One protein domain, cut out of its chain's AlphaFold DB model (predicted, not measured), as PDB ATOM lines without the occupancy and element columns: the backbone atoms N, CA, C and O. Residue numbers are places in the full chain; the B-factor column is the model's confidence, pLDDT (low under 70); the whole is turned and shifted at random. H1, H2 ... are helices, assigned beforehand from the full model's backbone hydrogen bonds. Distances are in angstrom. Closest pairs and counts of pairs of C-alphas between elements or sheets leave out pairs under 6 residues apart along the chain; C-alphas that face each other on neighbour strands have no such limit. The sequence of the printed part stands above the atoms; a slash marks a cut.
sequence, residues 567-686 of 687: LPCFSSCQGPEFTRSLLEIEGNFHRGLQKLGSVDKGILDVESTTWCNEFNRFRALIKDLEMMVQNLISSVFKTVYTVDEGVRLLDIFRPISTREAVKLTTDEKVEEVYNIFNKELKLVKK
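AT A GLANCE: This is residues 567 to 686 of the 687 residues of the protein "Dynein heavy chain 2" of Larimichthys crocea (UniProt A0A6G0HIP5). The domain is a long, staggered rod of helices: H1 and H3 run side by side, and H5, in a hairpin with the shorter H4, overlaps part of H3 and continues lengthwise beyond it. Residues 604 to 609, at the turn between H1 and H3, stick out at one end, and residues 681 to 686 at the other. The printed part has 120 residues and is all helix, with H1 to H5 in chain order and no named strand. It is loose, with a radius of gyration of the C-alphas of 18.9 A, and spans 71 by 26 by 16 A.

HOW THE PARTS SIT: H1, residues 575 to 597, touches H3, residues 610 to 637, opposite ways at a shallow tilt of 6 degrees; the closest C-alphas, of Ile 585 and Leu 625, are 6.2 A apart. H2, residues 600 to 603, only just touches H3, only at the corner, with 3 pairs of C-alphas within 8 A; the closest are Ile 603 and Trp 611, 5.7 A. H3, H4, residues 643 to 653, and H5, residues 660 to 684, form an up and down bundle, each running against the one before. H3 and H4, a hairpin, only just touch, with 3 pairs of C-alphas within 8 A; the closest are Phe 637 and Gly 646, 7.2 A. H4 and H5, also a hairpin, touch at a shallow tilt of 12 degrees, closest at C-alphas 646 and 673, 5.7 A. Residues 661 to 669 of H5 touch H3, closest at C-alphas 662 and 630, 5.9 A. H1 is apart from H4 and H5. Every O i to N i+4 pair is within hydrogen-bond range in H1, H3 and H4; in H5 20 of 21 are, and H2 is too short for one.

IN THESE COORDINATES: H1 is 32.6 A long from C-alpha 575 at (-7.524, 35.999, 5.339). H3 is 41.0 A long and H5 36.0 A, ending at C-alpha 684 at (-6.714, 65.905, 7.332).

THE WHOLE: The C-alphas farthest apart, of Glu 607 and Lys 686, are 70.9 A apart. The printed part has no cut and no long link; residue 686 is under pLDDT 70.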
ATOM      1  N   LEU A 567       2.558  31.856  12.128       86.88
ATOM      2  CA  LEU A 567       1.854  32.161  10.888       86.88
ATOM      3  C   LEU A 567       1.333  33.605  10.924       86.88
ATOM      4  O   LEU A 567       0.776  34.023  11.942       86.88
ATOM      5  N   PRO A 568       1.476  34.365   9.826       84.94
ATOM      6  CA  PRO A 568       0.928  35.707   9.752       84.94
ATOM      7  C   PRO A 568      -0.604  35.675   9.776       84.94
ATOM      8  O   PRO A 568      -1.243  34.861   9.103       84.94
ATOM      9  N   CYS A 569      -1.189  36.596  10.540       81.19
ATOM     10  CA  CYS A 569      -2.630  36.807  10.598       81.19
ATOM     11  C   CYS A 569      -3.045  37.834   9.542       81.19
ATOM     12  O   CYS A 569      -2.621  38.989   9.593       81.19
ATOM     13  N   PHE A 570      -3.907  37.434   8.611       85.88
ATOM     14  CA  PHE A 570      -4.486  38.333   7.615       85.88
ATOM     15  C   PHE A 570      -5.873  38.788   8.089       85.88
ATOM     16  O   PHE A 570      -6.779  37.967   8.211       85.88
ATOM     17  N   SER A 571      -6.048  40.085   8.364       74.44
ATOM     18  CA  SER A 571      -7.281  40.628   8.971       74.44
ATOM     19  C   SER A 571      -8.489  40.719   8.025       74.44
ATOM     20  O   SER A 571      -9.572  41.106   8.461       74.44
ATOM     21  N   SER A 572      -8.337  40.400   6.737       72.50
ATOM     22  CA  SER A 572      -9.416  40.503   5.751       72.50
ATOM     23  C   SER A 572     -10.361  39.296   5.791       72.50
ATOM     24  O   SER A 572     -10.012  38.220   6.275       72.50
ATOM     25  N   CYS A 573     -11.566  39.435   5.224       75.31
ATOM     26  CA  CYS A 573     -12.510  38.316   5.074       75.31
ATOM     27  C   CYS A 573     -11.948  37.157   4.224       75.31
ATOM     28  O   CYS A 573     -12.381  36.018   4.379       75.31
ATOM     29  N   GLN A 574     -10.951  37.440   3.378       81.75
ATOM     30  CA  GLN A 574     -10.192  36.463   2.588       81.75
ATOM     31  C   GLN A 574      -8.946  35.933   3.317       81.75
ATOM     32  O   GLN A 574      -8.208  35.109   2.780       81.75
ATOM     33  N   GLY A 575      -8.700  36.366   4.557       85.38
ATOM     34  CA  GLY A 575      -7.524  35.999   5.339       85.38
ATOM     35  C   GLY A 575      -7.255  34.489   5.428       85.38
ATOM     36  O   GLY A 575      -6.123  34.081   5.159       85.38
ATOM     37  N   PRO A 576      -8.262  33.632   5.699       88.31
ATOM     38  CA  PRO A 576      -8.076  32.180   5.706       88.31
ATOM     39  C   PRO A 576      -7.616  31.596   4.359       88.31
ATOM     40  O   PRO A 576      -6.902  30.593   4.334       88.31
ATOM     41  N   GLU A 577      -8.006  32.203   3.233       89.56
ATOM     42  CA  GLU A 577      -7.573  31.779   1.895       89.56
ATOM     43  C   GLU A 577      -6.105  32.142   1.653       89.56
ATOM     44  O   GLU A 577      -5.337  31.307   1.172       89.56
ATOM     45  N   PHE A 578      -5.684  33.340   2.068       91.69
ATOM     46  CA  PHE A 578      -4.284  33.767   1.994       91.69
ATOM     47  C   PHE A 578      -3.372  32.927   2.894       91.69
ATOM     48  O   PHE A 578      -2.303  32.502   2.453       91.69
ATOM     49  N   THR A 579      -3.811  32.594   4.114       90.62
ATOM     50  CA  THR A 579      -3.085  31.655   4.985       90.62
ATOM     51  C   THR A 579      -2.974  30.272   4.342       90.62
ATOM     52  O   THR A 579      -1.906  29.664   4.398       90.62
ATOM     53  N   ARG A 580      -4.034  29.774   3.688       91.81
ATOM     54  CA  ARG A 580      -3.988  28.492   2.964       91.81
ATOM     55  C   ARG A 580      -2.972  28.522   1.821       91.81
ATOM     56  O   ARG A 580      -2.203  27.576   1.691       91.81
ATOM     57  N   SER A 581      -2.933  29.600   1.037       93.12
ATOM     58  CA  SER A 581      -1.947  29.768  -0.040       93.12
ATOM     59  C   SER A 581      -0.511  29.820   0.499       93.12
ATOM     60  O   SER A 581       0.377  29.175  -0.052       93.12
ATOM     61  N   LEU A 582      -0.280  30.500   1.627       92.12
ATOM     62  CA  LEU A 582       1.029  30.513   2.285       92.12
ATOM     63  C   LEU A 582       1.455  29.115   2.765       92.12
ATOM     64  O   LEU A 582       2.602  28.721   2.562       92.12
ATOM     65  N   LEU A 583       0.534  28.351   3.363       93.06
ATOM     66  CA  LEU A 583       0.782  26.968   3.786       93.06
ATOM     67  C   LEU A 583       1.049  26.031   2.600       93.06
ATOM     68  O   LEU A 583       1.836  25.097   2.722       93.06
ATOM     69  N   GLU A 584       0.424  26.274   1.449       95.31
ATOM     70  CA  GLU A 584       0.700  25.528   0.220       95.31
ATOM     71  C   GLU A 584       2.122  25.797  -0.292       95.31
ATOM     72  O   GLU A 584       2.860  24.850  -0.576       95.31
ATOM     73  N   ILE A 585       2.536  27.068  -0.343       95.25
ATOM     74  CA  ILE A 585       3.905  27.476  -0.702       95.25
ATOM     75  C   ILE A 585       4.915  26.800   0.234       95.25
ATOM     76  O   ILE A 585       5.878  26.178  -0.220       95.25
ATOM     77  N   GLU A 586       4.664  26.855   1.540       94.81
ATOM     78  CA  GLU A 586       5.502  26.216   2.552       94.81
ATOM     79  C   GLU A 586       5.528  24.686   2.411       94.81
ATOM     80  O   GLU A 586       6.590  24.067   2.502       94.81
ATOM     81  N   GLY A 587       4.389  24.043   2.147       95.88
ATOM     82  CA  GLY A 587       4.316  22.599   1.926       95.88
ATOM     83  C   GLY A 587       5.072  22.161   0.668       95.88
ATOM     84  O   GLY A 587       5.727  21.116   0.665       95.88
ATOM     85  N   ASN A 588       5.017  22.961  -0.400       96.62
ATOM     86  CA  ASN A 588       5.781  22.740  -1.629       96.62
ATOM     87  C   ASN A 588       7.289  22.847  -1.362       96.62
ATOM     88  O   ASN A 588       8.053  21.981  -1.799       96.62
ATOM     89  N   PHE A 589       7.699  23.848  -0.581       97.00
ATOM     90  CA  PHE A 589       9.079  24.013  -0.140       97.00
ATOM     91  C   PHE A 589       9.583  22.808   0.666       97.00
ATOM     92  O   PHE A 589      10.620  22.243   0.319       97.00
ATOM     93  N   HIS A 590       8.840  22.357   1.683       95.50
ATOM     94  CA  HIS A 590       9.246  21.224   2.525       95.50
ATOM     95  C   HIS A 590       9.457  19.939   1.716       95.50
ATOM     96  O   HIS A 590      10.439  19.232   1.938       95.50
ATOM     97  N   ARG A 591       8.596  19.652   0.726       95.88
ATOM     98  CA  ARG A 591       8.791  18.495  -0.169       95.88
ATOM     99  C   ARG A 591      10.064  18.623  -1.007       95.88
ATOM    100  O   ARG A 591      10.770  17.635  -1.205       95.88
ATOM    101  N   GLY A 592      10.368  19.828  -1.488       95.50
ATOM    102  CA  GLY A 592      11.616  20.118  -2.195       95.50
ATOM    103  C   GLY A 592      12.852  19.934  -1.317       95.50
ATOM    104  O   GLY A 592      13.812  19.288  -1.733       95.50
ATOM    105  N   LEU A 593      12.797  20.451  -0.090       95.25
ATOM    106  CA  LEU A 593      13.872  20.356   0.893       95.25
ATOM    107  C   LEU A 593      14.127  18.907   1.324       95.25
ATOM    108  O   LEU A 593      15.274  18.473   1.333       95.25
ATOM    109  N   GLN A 594      13.073  18.132   1.601       93.69
ATOM    110  CA  GLN A 594      13.185  16.710   1.939       93.69
ATOM    111  C   GLN A 594      13.852  15.916   0.807       93.69
ATOM    112  O   GLN A 594      14.708  15.065   1.047       93.69
ATOM    113  N   LYS A 595      13.491  16.221  -0.445       92.75
ATOM    114  CA  LYS A 595      14.105  15.596  -1.617       92.75
ATOM    115  C   LYS A 595      15.593  15.927  -1.723       92.75
ATOM    116  O   LYS A 595      16.390  15.024  -1.957       92.75
ATOM    117  N   LEU A 596      15.967  17.186  -1.501       93.50
ATOM    118  CA  LEU A 596      17.367  17.612  -1.475       93.50
ATOM    119  C   LEU A 596      18.153  16.945  -0.330       93.50
ATOM    120  O   LEU A 596      19.269  16.481  -0.549       93.50
ATOM    121  N   GLY A 597      17.557  16.840   0.861       89.38
ATOM    122  CA  GLY A 597      18.166  16.186   2.024       89.38
ATOM    123  C   GLY A 597      18.403  14.686   1.826       89.38
ATOM    124  O   GLY A 597      19.347  14.136   2.383       89.38
ATOM    125  N   SER A 598      17.620  14.023   0.965       89.19
ATOM    126  CA  SER A 598      17.778  12.585   0.687       89.19
ATOM    127  C   SER A 598      19.097  12.198  -0.008       89.19
ATOM    128  O   SER A 598      19.417  11.015  -0.092       89.19
ATOM    129  N   VAL A 599      19.882  13.177  -0.477       84.81
ATOM    130  CA  VAL A 599      21.226  12.975  -1.052       84.81
ATOM    131  C   VAL A 599      22.272  12.594   0.021       84.81
ATOM    132  O   VAL A 599      23.302  12.006  -0.320       84.81
ATOM    133  N   ASP A 600      22.007  12.880   1.305       80.75
ATOM    134  CA  ASP A 600      22.819  12.491   2.474       80.75
ATOM    135  C   ASP A 600      24.335  12.760   2.295       80.75
ATOM    136  O   ASP A 600      24.751  13.888   2.014       80.75
ATOM    137  N   LYS A 601      25.197  11.738   2.407       70.12
ATOM    138  CA  LYS A 601      26.661  11.877   2.329       70.12
ATOM    139  C   LYS A 601      27.157  12.380   0.972       70.12
ATOM    140  O   LYS A 601      28.262  12.917   0.901       70.12
ATOM    141  N   GLY A 602      26.351  12.273  -0.088       76.25
ATOM    142  CA  GLY A 602      26.670  12.827  -1.408       76.25
ATOM    143  C   GLY A 602      26.690  14.361  -1.447       76.25
ATOM    144  O   GLY A 602      27.224  14.946  -2.388       76.25
ATOM    145  N   ILE A 603      26.149  15.032  -0.422       83.12
ATOM    146  CA  ILE A 603      26.119  16.499  -0.320       83.12
ATOM    147  C   ILE A 603      27.521  17.082  -0.139       83.12
ATOM    148  O   ILE A 603      27.791  18.181  -0.615       83.12
ATOM    149  N   LEU A 604      28.430  16.371   0.520       80.69
ATOM    150  CA  LEU A 604      29.783  16.866   0.790       80.69
ATOM    151  C   LEU A 604      30.838  16.250  -0.134       80.69
ATOM    152  O   LEU A 604      32.007  16.616  -0.060       80.69
ATOM    153  N   ASP A 605      30.422  15.366  -1.038       82.56
ATOM    154  CA  ASP A 605      31.274  14.842  -2.095       82.56
ATOM    155  C   ASP A 605      31.311  15.819  -3.284       82.56
ATOM    156  O   ASP A 605      30.311  16.045  -3.977       82.56
ATOM    157  N   VAL A 606      32.473  16.441  -3.494       82.88
ATOM    158  CA  VAL A 606      32.719  17.377  -4.604       82.88
ATOM    159  C   VAL A 606      33.134  16.677  -5.896       82.88
ATOM    160  O   VAL A 606      33.088  17.305  -6.950       82.88
ATOM    161  N   GLU A 607      33.517  15.398  -5.836       80.25
ATOM    162  CA  GLU A 607      33.840  14.598  -7.024       80.25
ATOM    163  C   GLU A 607      32.551  14.123  -7.724       80.25
ATOM    164  O   GLU A 607      32.540  13.875  -8.931       80.25
ATOM    165  N   SER A 608      31.439  14.057  -6.983       82.94
ATOM    166  CA  SER A 608      30.129  13.673  -7.499       82.94
ATOM    167  C   SER A 608      29.342  14.844  -8.098       82.94
ATOM    168  O   SER A 608      29.162  15.906  -7.492       82.94
ATOM    169  N   THR A 609      28.765  14.618  -9.281       86.31
ATOM    170  CA  THR A 609      27.854  15.564  -9.948       86.31
ATOM    171  C   THR A 609      26.421  15.507  -9.410       86.31
ATOM    172  O   THR A 609      25.616  16.386  -9.725       86.31
ATOM    173  N   THR A 610      26.089  14.517  -8.571       89.38
ATOM    174  CA  THR A 610      24.729  14.276  -8.061       89.38
ATOM    175  C   THR A 610      24.153  15.491  -7.343       89.38
ATOM    176  O   THR A 610      23.033  15.902  -7.644       89.38
ATOM    177  N   TRP A 611      24.926  16.116  -6.449       91.38
ATOM    178  CA  TRP A 611      24.476  17.322  -5.754       91.38
ATOM    179  C   TRP A 611      24.180  18.472  -6.708       91.38
ATOM    180  O   TRP A 611      23.159  19.127  -6.559       91.38
ATOM    181  N   CYS A 612      25.049  18.717  -7.693       89.56
ATOM    182  CA  CYS A 612      24.866  19.823  -8.633       89.56
ATOM    183  C   CYS A 612      23.520  19.694  -9.362       89.56
ATOM    184  O   CYS A 612      22.756  20.655  -9.454       89.56
ATOM    185  N   ASN A 613      23.189  18.479  -9.806       91.06
ATOM    186  CA  ASN A 613      21.926  18.191 -10.480       91.06
ATOM    187  C   ASN A 613      20.717  18.400  -9.555       91.06
ATOM    188  O   ASN A 613      19.751  19.070  -9.928       91.06
ATOM    189  N   GLU A 614      20.775  17.859  -8.338       93.19
ATOM    190  CA  GLU A 614      19.685  17.957  -7.362       93.19
ATOM    191  C   GLU A 614      19.479  19.387  -6.850       93.19
ATOM    192  O   GLU A 614      18.346  19.869  -6.775       93.19
ATOM    193  N   PHE A 615      20.563  20.117  -6.599       95.00
ATOM    194  CA  PHE A 615      20.521  21.508  -6.171       95.00
ATOM    195  C   PHE A 615      20.007  22.445  -7.274       95.00
ATOM    196  O   PHE A 615      19.231  23.356  -6.995       95.00
ATOM    197  N   ASN A 616      20.348  22.201  -8.544       94.56
ATOM    198  CA  ASN A 616      19.773  22.957  -9.663       94.56
ATOM    199  C   ASN A 616      18.259  22.736  -9.787       94.56
ATOM    200  O   ASN A 616      17.514  23.685 -10.045       94.56
ATOM    201  N   ARG A 617      17.781  21.509  -9.546       95.06
ATOM    202  CA  ARG A 617      16.341  21.229  -9.498       95.06
ATOM    203  C   ARG A 617      15.662  21.919  -8.318       95.06
ATOM    204  O   ARG A 617      14.566  22.450  -8.479       95.06
ATOM    205  N   PHE A 618      16.310  21.940  -7.156       96.94
ATOM    206  CA  PHE A 618      15.833  22.704  -6.007       96.94
ATOM    207  C   PHE A 618      15.741  24.202  -6.334       96.94
ATOM    208  O   PHE A 618      14.694  24.801  -6.120       96.94
ATOM    209  N   ARG A 619      16.766  24.800  -6.958       96.44
ATOM    210  CA  ARG A 619      16.732  26.210  -7.390       96.44
ATOM    211  C   ARG A 619      15.619  26.519  -8.392       96.44
ATOM    212  O   ARG A 619      15.050  27.606  -8.331       96.44
ATOM    213  N   ALA A 620      15.280  25.590  -9.288       96.94
ATOM    214  CA  ALA A 620      14.124  25.747 -10.174       96.94
ATOM    215  C   ALA A 620      12.808  25.817  -9.378       96.94
ATOM    216  O   ALA A 620      12.040  26.753  -9.571       96.94
ATOM    217  N   LEU A 621      12.610  24.910  -8.413       97.12
ATOM    218  CA  LEU A 621      11.457  24.953  -7.506       97.12
ATOM    219  C   LEU A 621      11.393  26.275  -6.729       97.12
ATOM    220  O   LEU A 621      10.318  26.846  -6.592       97.12
ATOM    221  N   ILE A 622      12.524  26.782  -6.230       96.38
ATOM    222  CA  ILE A 622      12.556  28.058  -5.505       96.38
ATOM    223  C   ILE A 622      12.034  29.213  -6.371       96.38
ATOM    224  O   ILE A 622      11.266  30.029  -5.869       96.38
ATOM    225  N   LYS A 623      12.377  29.261  -7.664       95.69
ATOM    226  CA  LYS A 623      11.844  30.281  -8.587       95.69
ATOM    227  C   LYS A 623      10.327  30.181  -8.750       95.69
ATOM    228  O   LYS A 623       9.645  31.203  -8.785       95.69
ATOM    229  N   ASP A 624       9.786  28.966  -8.792       96.38
ATOM    230  CA  ASP A 624       8.334  28.761  -8.834       96.38
ATOM    231  C   ASP A 624       7.662  29.261  -7.547       96.38
ATOM    232  O   ASP A 624       6.616  29.915  -7.593       96.38
ATOM    233  N   LEU A 625       8.287  29.013  -6.390       96.06
ATOM    234  CA  LEU A 625       7.815  29.521  -5.100       96.06
ATOM    235  C   LEU A 625       7.874  31.052  -5.018       96.06
ATOM    236  O   LEU A 625       6.945  31.656  -4.484       96.06
ATOM    237  N   GLU A 626       8.913  31.692  -5.562       95.44
ATOM    238  CA  GLU A 626       8.998  33.158  -5.646       95.44
ATOM    239  C   GLU A 626       7.810  33.744  -6.414       95.44
ATOM    240  O   GLU A 626       7.153  34.657  -5.913       95.44
ATOM    241  N   MET A 627       7.477  33.178  -7.579       95.25
ATOM    242  CA  MET A 627       6.326  33.623  -8.373       95.25
ATOM    243  C   MET A 627       5.005  33.453  -7.613       95.25
ATOM    244  O   MET A 627       4.149  34.341  -7.635       95.25
ATOM    245  N   MET A 628       4.831  32.338  -6.898       95.00
ATOM    246  CA  MET A 628       3.645  32.124  -6.060       95.00
ATOM    247  C   MET A 628       3.542  33.163  -4.937       95.00
ATOM    248  O   MET A 628       2.458  33.696  -4.699       95.00
ATOM    249  N   VAL A 629       4.661  33.518  -4.299       94.50
ATOM    250  CA  VAL A 629       4.702  34.572  -3.276       94.50
ATOM    251  C   VAL A 629       4.385  35.945  -3.871       94.50
ATOM    252  O   VAL A 629       3.601  36.681  -3.281       94.50
ATOM    253  N   GLN A 630       4.919  36.298  -5.043       95.25
ATOM    254  CA  GLN A 630       4.596  37.568  -5.713       95.25
ATOM    255  C   GLN A 630       3.097  37.689  -6.031       95.25
ATOM    256  O   GLN A 630       2.489  38.744  -5.815       95.25
ATOM    257  N   ASN A 631       2.480  36.597  -6.491       94.50
ATOM    258  CA  ASN A 631       1.041  36.529  -6.739       94.50
ATOM    259  C   ASN A 631       0.226  36.654  -5.445       94.50
ATOM    260  O   ASN A 631      -0.799  37.345  -5.426       94.50
ATOM    261  N   LEU A 632       0.692  36.033  -4.356       93.94
ATOM    262  CA  LEU A 632       0.085  36.159  -3.034       93.94
ATOM    263  C   LEU A 632       0.166  37.603  -2.530       93.94
ATOM    264  O   LEU A 632      -0.870  38.175  -2.202       93.94
ATOM    265  N   ILE A 633       1.350  38.226  -2.552       93.56
ATOM    266  CA  ILE A 633       1.556  39.640  -2.192       93.56
ATOM    267  C   ILE A 633       0.594  40.520  -2.994       93.56
ATOM    268  O   ILE A 633      -0.189  41.278  -2.427       93.56
ATOM    269  N   SER A 634       0.565  40.359  -4.317       93.62
ATOM    270  CA  SER A 634      -0.313  41.140  -5.193       93.62
ATOM    271  C   SER A 634      -1.801  40.958  -4.883       93.62
ATOM    272  O   SER A 634      -2.581  41.888  -5.075       93.62
ATOM    273  N   SER A 635      -2.211  39.779  -4.418       92.44
ATOM    274  CA  SER A 635      -3.605  39.484  -4.071       92.44
ATOM    275  C   SER A 635      -3.983  40.030  -2.696       92.44
ATOM    276  O   SER A 635      -5.047  40.628  -2.554       92.44
ATOM    277  N   VAL A 636      -3.098  39.899  -1.707       92.25
ATOM    278  CA  VAL A 636      -3.323  40.393  -0.344       92.25
ATOM    279  C   VAL A 636      -3.401  41.923  -0.331       92.25
ATOM    280  O   VAL A 636      -4.318  42.484   0.271       92.25
ATOM    281  N   PHE A 637      -2.520  42.613  -1.066       92.19
ATOM    282  CA  PHE A 637      -2.507  44.082  -1.116       92.19
ATOM    283  C   PHE A 637      -3.743  44.701  -1.789       92.19
ATOM    284  O   PHE A 637      -4.081  45.842  -1.490       92.19
ATOM    285  N   LYS A 638      -4.504  43.950  -2.604       89.88
ATOM    286  CA  LYS A 638      -5.807  44.415  -3.132       89.88
ATOM    287  C   LYS A 638      -6.860  44.624  -2.040       89.88
ATOM    288  O   LYS A 638      -7.855  45.298  -2.288       89.88
ATOM    289  N   THR A 639      -6.658  44.036  -0.861       87.81
ATOM    290  CA  THR A 639      -7.579  44.129   0.283       87.81
ATOM    291  C   THR A 639      -7.203  45.233   1.278       87.81
ATOM    292  O   THR A 639      -7.870  45.375   2.297       87.81
ATOM    293  N   VAL A 640      -6.149  46.009   0.995       89.44
ATOM    294  CA  VAL A 640      -5.626  47.059   1.881       89.44
ATOM    295  C   VAL A 640      -6.316  48.385   1.612       89.44
ATOM    296  O   VAL A 640      -6.262  48.906   0.498       89.44
ATOM    297  N   TYR A 641      -6.901  48.969   2.657       86.06
ATOM    298  CA  TYR A 641      -7.549  50.281   2.571       86.06
ATOM    299  C   TYR A 641      -6.950  51.315   3.523       86.06
ATOM    300  O   TYR A 641      -7.172  52.508   3.327       86.06
ATOM    301  N   THR A 642      -6.178  50.874   4.519       89.19
ATOM    302  CA  THR A 642      -5.549  51.740   5.522       89.19
ATOM    303  C   THR A 642      -4.029  51.627   5.483       89.19
ATOM    304  O   THR A 642      -3.466  50.584   5.135       89.19
ATOM    305  N   VAL A 643      -3.344  52.702   5.876       91.38
ATOM    306  CA  VAL A 643      -1.872  52.723   5.945       91.38
ATOM    307  C   VAL A 643      -1.345  51.695   6.948       91.38
ATOM    308  O   VAL A 643      -0.371  51.003   6.670       91.38
ATOM    309  N   ASP A 644      -2.018  51.558   8.087       89.06
ATOM    310  CA  ASP A 644      -1.661  50.630   9.163       89.06
ATOM    311  C   ASP A 644      -1.724  49.153   8.715       89.06
ATOM    312  O   ASP A 644      -0.796  48.383   8.964       89.06
ATOM    313  N   GLU A 645      -2.756  48.755   7.962       88.25
ATOM    314  CA  GLU A 645      -2.819  47.422   7.340       88.25
ATOM    315  C   GLU A 645      -1.717  47.209   6.300       88.25
ATOM    316  O   GLU A 645      -1.088  46.150   6.285       88.25
ATOM    317  N   GLY A 646      -1.458  48.215   5.461       90.44
ATOM    318  CA  GLY A 646      -0.404  48.161   4.452       90.44
ATOM    319  C   GLY A 646       0.981  47.960   5.064       90.44
ATOM    320  O   GLY A 646       1.721  47.075   4.641       90.44
ATOM    321  N   VAL A 647       1.315  48.724   6.106       91.88
ATOM    322  CA  VAL A 647       2.596  48.605   6.821       91.88
ATOM    323  C   VAL A 647       2.732  47.242   7.503       91.88
ATOM    324  O   VAL A 647       3.790  46.624   7.398       91.88
ATOM    325  N   ARG A 648       1.669  46.721   8.134       90.62
ATOM    326  CA  ARG A 648       1.690  45.364   8.713       90.62
ATOM    327  C   ARG A 648       1.987  44.285   7.675       90.62
ATOM    328  O   ARG A 648       2.773  43.382   7.940       90.62
ATOM    329  N   LEU A 649       1.366  44.361   6.498       90.56
ATOM    330  CA  LEU A 649       1.591  43.386   5.428       90.56
ATOM    331  C   LEU A 649       2.999  43.481   4.844       90.56
ATOM    332  O   LEU A 649       3.610  42.451   4.567       90.56
ATOM    333  N   LEU A 650       3.537  44.695   4.704       91.81
ATOM    334  CA  LEU A 650       4.935  44.891   4.317       91.81
ATOM    335  C   LEU A 650       5.891  44.233   5.322       91.81
ATOM    336  O   LEU A 650       6.856  43.594   4.910       91.81
ATOM    337  N   ASP A 651       5.605  44.325   6.623       90.38
ATOM    338  CA  ASP A 651       6.420  43.677   7.656       90.38
ATOM    339  C   ASP A 651       6.311  42.141   7.611       90.38
ATOM    340  O   ASP A 651       7.321  41.446   7.713       90.38
ATOM    341  N   ILE A 652       5.116  41.597   7.337       90.25
ATOM    342  CA  ILE A 652       4.896  40.151   7.154       90.25
ATOM    343  C   ILE A 652       5.763  39.578   6.022       90.25
ATOM    344  O   ILE A 652       6.344  38.503   6.175       90.25
ATOM    345  N   PHE A 653       5.864  40.279   4.889       91.38
ATOM    346  CA  PHE A 653       6.639  39.815   3.730       91.38
ATOM    347  C   PHE A 653       8.112  40.248   3.754       91.38
ATOM    348  O   PHE A 653       8.912  39.756   2.957       91.38
ATOM    349  N   ARG A 654       8.523  41.079   4.719       90.19
ATOM    350  CA  ARG A 654       9.901  41.567   4.853       90.19
ATOM    351  C   ARG A 654      10.975  40.470   4.801       90.19
ATOM    352  O   ARG A 654      11.987  40.700   4.134       90.19
ATOM    353  N   PRO A 655      10.816  39.292   5.446       88.94
ATOM    354  CA  PRO A 655      11.834  38.245   5.388       88.94
ATOM    355  C   PRO A 655      12.108  37.721   3.974       88.94
ATOM    356  O   PRO A 655      13.236  37.325   3.698       88.94
ATOM    357  N   ILE A 656      11.107  37.716   3.087       90.06
ATOM    358  CA  ILE A 656      11.231  37.206   1.715       90.06
ATOM    359  C   ILE A 656      11.574  38.307   0.699       90.06
ATOM    360  O   ILE A 656      12.193  38.022  -0.326       90.06
ATOM    361  N   SER A 657      11.304  39.577   1.022       88.75
ATOM    362  CA  SER A 657      11.681  40.750   0.214       88.75
ATOM    363  C   SER A 657      13.198  40.995   0.116       88.75
ATOM    364  O   SER A 657      13.625  41.958  -0.515       88.75
ATOM    365  N   THR A 658      14.046  40.138   0.697       89.56
ATOM    366  CA  THR A 658      15.493  40.131   0.416       89.56
ATOM    367  C   THR A 658      15.820  39.574  -0.973       89.56
ATOM    368  O   THR A 658      16.910  39.817  -1.484       89.56
ATOM    369  N   ARG A 659      14.903  38.805  -1.578       91.38
ATOM    370  CA  ARG A 659      15.035  38.273  -2.942       91.38
ATOM    371  C   ARG A 659      14.636  39.337  -3.956       91.38
ATOM    372  O   ARG A 659      13.563  39.915  -3.834       91.38
ATOM    373  N   GLU A 660      15.469  39.568  -4.968       89.88
ATOM    374  CA  GLU A 660      15.307  40.676  -5.924       89.88
ATOM    375  C   GLU A 660      13.931  40.688  -6.612       89.88
ATOM    376  O   GLU A 660      13.271  41.724  -6.631       89.88
ATOM    377  N   ALA A 661      13.443  39.535  -7.084       89.44
ATOM    378  CA  ALA A 661      12.131  39.434  -7.727       89.44
ATOM    379  C   ALA A 661      10.981  39.853  -6.788       89.44
ATOM    380  O   ALA A 661      10.116  40.649  -7.156       89.44
ATOM    381  N   VAL A 662      10.990  39.360  -5.545       91.44
ATOM    382  CA  VAL A 662       9.965  39.676  -4.537       91.44
ATOM    383  C   VAL A 662      10.103  41.114  -4.040       91.44
ATOM    384  O   VAL A 662       9.099  41.775  -3.768       91.44
ATOM    385  N   LYS A 663      11.338  41.617  -3.954       92.38
ATOM    386  CA  LYS A 663      11.638  42.997  -3.582       92.38
ATOM    387  C   LYS A 663      10.983  43.980  -4.546       92.38
ATOM    388  O   LYS A 663      10.292  44.867  -4.072       92.38
ATOM    389  N   LEU A 664      11.109  43.773  -5.860       92.00
ATOM    390  CA  LEU A 664      10.468  44.631  -6.866       92.00
ATOM    391  C   LEU A 664       8.950  44.717  -6.656       92.00
ATOM    392  O   LEU A 664       8.396  45.808  -6.576       92.00
ATOM    393  N   THR A 665       8.290  43.573  -6.461       92.88
ATOM    394  CA  THR A 665       6.851  43.539  -6.158       92.88
ATOM    395  C   THR A 665       6.532  44.236  -4.835       92.88
ATOM    396  O   THR A 665       5.538  44.943  -4.737       92.88
ATOM    397  N   THR A 666       7.362  44.057  -3.806       91.88
ATOM    398  CA  THR A 666       7.159  44.707  -2.503       91.88
ATOM    399  C   THR A 666       7.321  46.226  -2.614       91.88
ATOM    400  O   THR A 666       6.499  46.949  -2.064       91.88
ATOM    401  N   ASP A 667       8.320  46.710  -3.353       92.44
ATOM    402  CA  ASP A 667       8.596  48.136  -3.563       92.44
ATOM    403  C   ASP A 667       7.433  48.825  -4.304       92.44
ATOM    404  O   ASP A 667       6.997  49.904  -3.899       92.44
ATOM    405  N   GLU A 668       6.840  48.165  -5.307       93.69
ATOM    406  CA  GLU A 668       5.592  48.624  -5.942       93.69
ATOM    407  C   GLU A 668       4.453  48.764  -4.914       93.69
ATOM    408  O   GLU A 668       3.713  49.751  -4.907       93.69
ATOM    409  N   LYS A 669       4.327  47.806  -3.985       93.25
ATOM    410  CA  LYS A 669       3.314  47.866  -2.917       93.25
ATOM    411  C   LYS A 669       3.603  48.927  -1.862       93.25
ATOM    412  O   LYS A 669       2.660  49.519  -1.337       93.25
ATOM    413  N   VAL A 670       4.870  49.228  -1.582       93.38
ATOM    414  CA  VAL A 670       5.256  50.360  -0.724       93.38
ATOM    415  C   VAL A 670       4.737  51.674  -1.313       93.38
ATOM    416  O   VAL A 670       4.186  52.496  -0.578       93.38
ATOM    417  N   GLU A 671       4.848  51.864  -2.630       92.94
ATOM    418  CA  GLU A 671       4.329  53.058  -3.303       92.94
ATOM    419  C   GLU A 671       2.795  53.152  -3.214       92.94
ATOM    420  O   GLU A 671       2.247  54.225  -2.938       92.94
ATOM    421  N   GLU A 672       2.082  52.033  -3.373       92.25
ATOM    422  CA  GLU A 672       0.624  51.973  -3.188       92.25
ATOM    423  C   GLU A 672       0.211  52.412  -1.769       92.25
ATOM    424  O   GLU A 672      -0.672  53.263  -1.620       92.25
ATOM    425  N   VAL A 673       0.891  51.913  -0.731       93.19
ATOM    426  CA  VAL A 673       0.637  52.302   0.670       93.19
ATOM    427  C   VAL A 673       0.959  53.782   0.905       93.19
ATOM    428  O   VAL A 673       0.181  54.496   1.543       93.19
ATOM    429  N   TYR A 674       2.055  54.287   0.332       92.69
ATOM    430  CA  TYR A 674       2.409  55.707   0.402       92.69
ATOM    431  C   TYR A 674       1.342  56.604  -0.248       92.69
ATOM    432  O   TYR A 674       1.021  57.688   0.251       92.69
ATOM    433  N   ASN A 675       0.723  56.143  -1.335       92.38
ATOM    434  CA  ASN A 675      -0.376  56.849  -1.985       92.38
ATOM    435  C   ASN A 675      -1.653  56.885  -1.132       92.38
ATOM    436  O   ASN A 675      -2.352  57.904  -1.150       92.38
ATOM    437  N   ILE A 676      -1.952  55.830  -0.368       91.44
ATOM    438  CA  ILE A 676      -3.045  55.830   0.622       91.44
ATOM    439  C   ILE A 676      -2.761  56.884   1.699       91.44
ATOM    440  O   ILE A 676      -3.593  57.763   1.926       91.44
ATOM    441  N   PHE A 677      -1.550  56.889   2.260       92.62
ATOM    442  CA  PHE A 677      -1.133  57.872   3.265       92.62
ATOM    443  C   PHE A 677      -1.247  59.318   2.764       92.62
ATOM    444  O   PHE A 677      -1.793  60.188   3.441       92.62
ATOM    445  N   ASN A 678      -0.816  59.586   1.529       91.69
ATOM    446  CA  ASN A 678      -0.959  60.909   0.920       91.69
ATOM    447  C   ASN A 678      -2.423  61.341   0.754       91.69
ATOM    448  O   ASN A 678      -2.724  62.535   0.854       91.69
ATOM    449  N   LYS A 679      -3.338  60.407   0.466       89.88
ATOM    450  CA  LYS A 679      -4.777  60.700   0.390       89.88
ATOM    451  C   LYS A 679      -5.330  61.041   1.771       89.88
ATOM    452  O   LYS A 679      -6.006  62.060   1.894       89.88
ATOM    453  N   GLU A 680      -4.990  60.263   2.795       89.12
ATOM    454  CA  GLU A 680      -5.377  60.529   4.187       89.12
ATOM    455  C   GLU A 680      -4.855  61.892   4.671       89.12
ATOM    456  O   GLU A 680      -5.629  62.714   5.160       89.12
ATOM    457  N   LEU A 681      -3.581  62.216   4.417       89.31
ATOM    458  CA  LEU A 681      -3.001  63.526   4.745       89.31
ATOM    459  C   LEU A 681      -3.732  64.694   4.070       89.31
ATOM    460  O   LEU A 681      -3.898  65.759   4.667       89.31
ATOM    461  N   LYS A 682      -4.160  64.526   2.813       88.44
ATOM    462  CA  LYS A 682      -4.936  65.548   2.094       88.44
ATOM    463  C   LYS A 682      -6.334  65.736   2.684       88.44
ATOM    464  O   LYS A 682      -6.859  66.841   2.582       88.44
ATOM    465  N   LEU A 683      -6.932  64.695   3.265       84.94
ATOM    466  CA  LEU A 683      -8.220  64.790   3.959       84.94
ATOM    467  C   LEU A 683      -8.066  65.529   5.294       84.94
ATOM    468  O   LEU A 683      -8.826  66.458   5.553       84.94
ATOM    469  N   VAL A 684      -7.024  65.211   6.069       83.44
ATOM    470  CA  VAL A 684      -6.714  65.905   7.332       83.44
ATOM    471  C   VAL A 684      -6.387  67.384   7.104       83.44
ATOM    472  O   VAL A 684      -6.831  68.228   7.860       83.44
ATOM    473  N   LYS A 685      -5.678  67.739   6.025       76.44
ATOM    474  CA  LYS A 685      -5.405  69.151   5.678       76.44
ATOM    475  C   LYS A 685      -6.635  69.950   5.218       76.44
ATOM    476  O   LYS A 685      -6.537  71.166   5.082       76.44
ATOM    477  N   LYS A 686      -7.736  69.275   4.871       69.38
ATOM    478  CA  LYS A 686      -9.004  69.893   4.439       69.38
ATOM    479  C   LYS A 686     -10.040  69.988   5.567       69.38
ATOM    480  O   LYS A 686     -11.085  70.594   5.342       69.38
TER     481      LYS A 686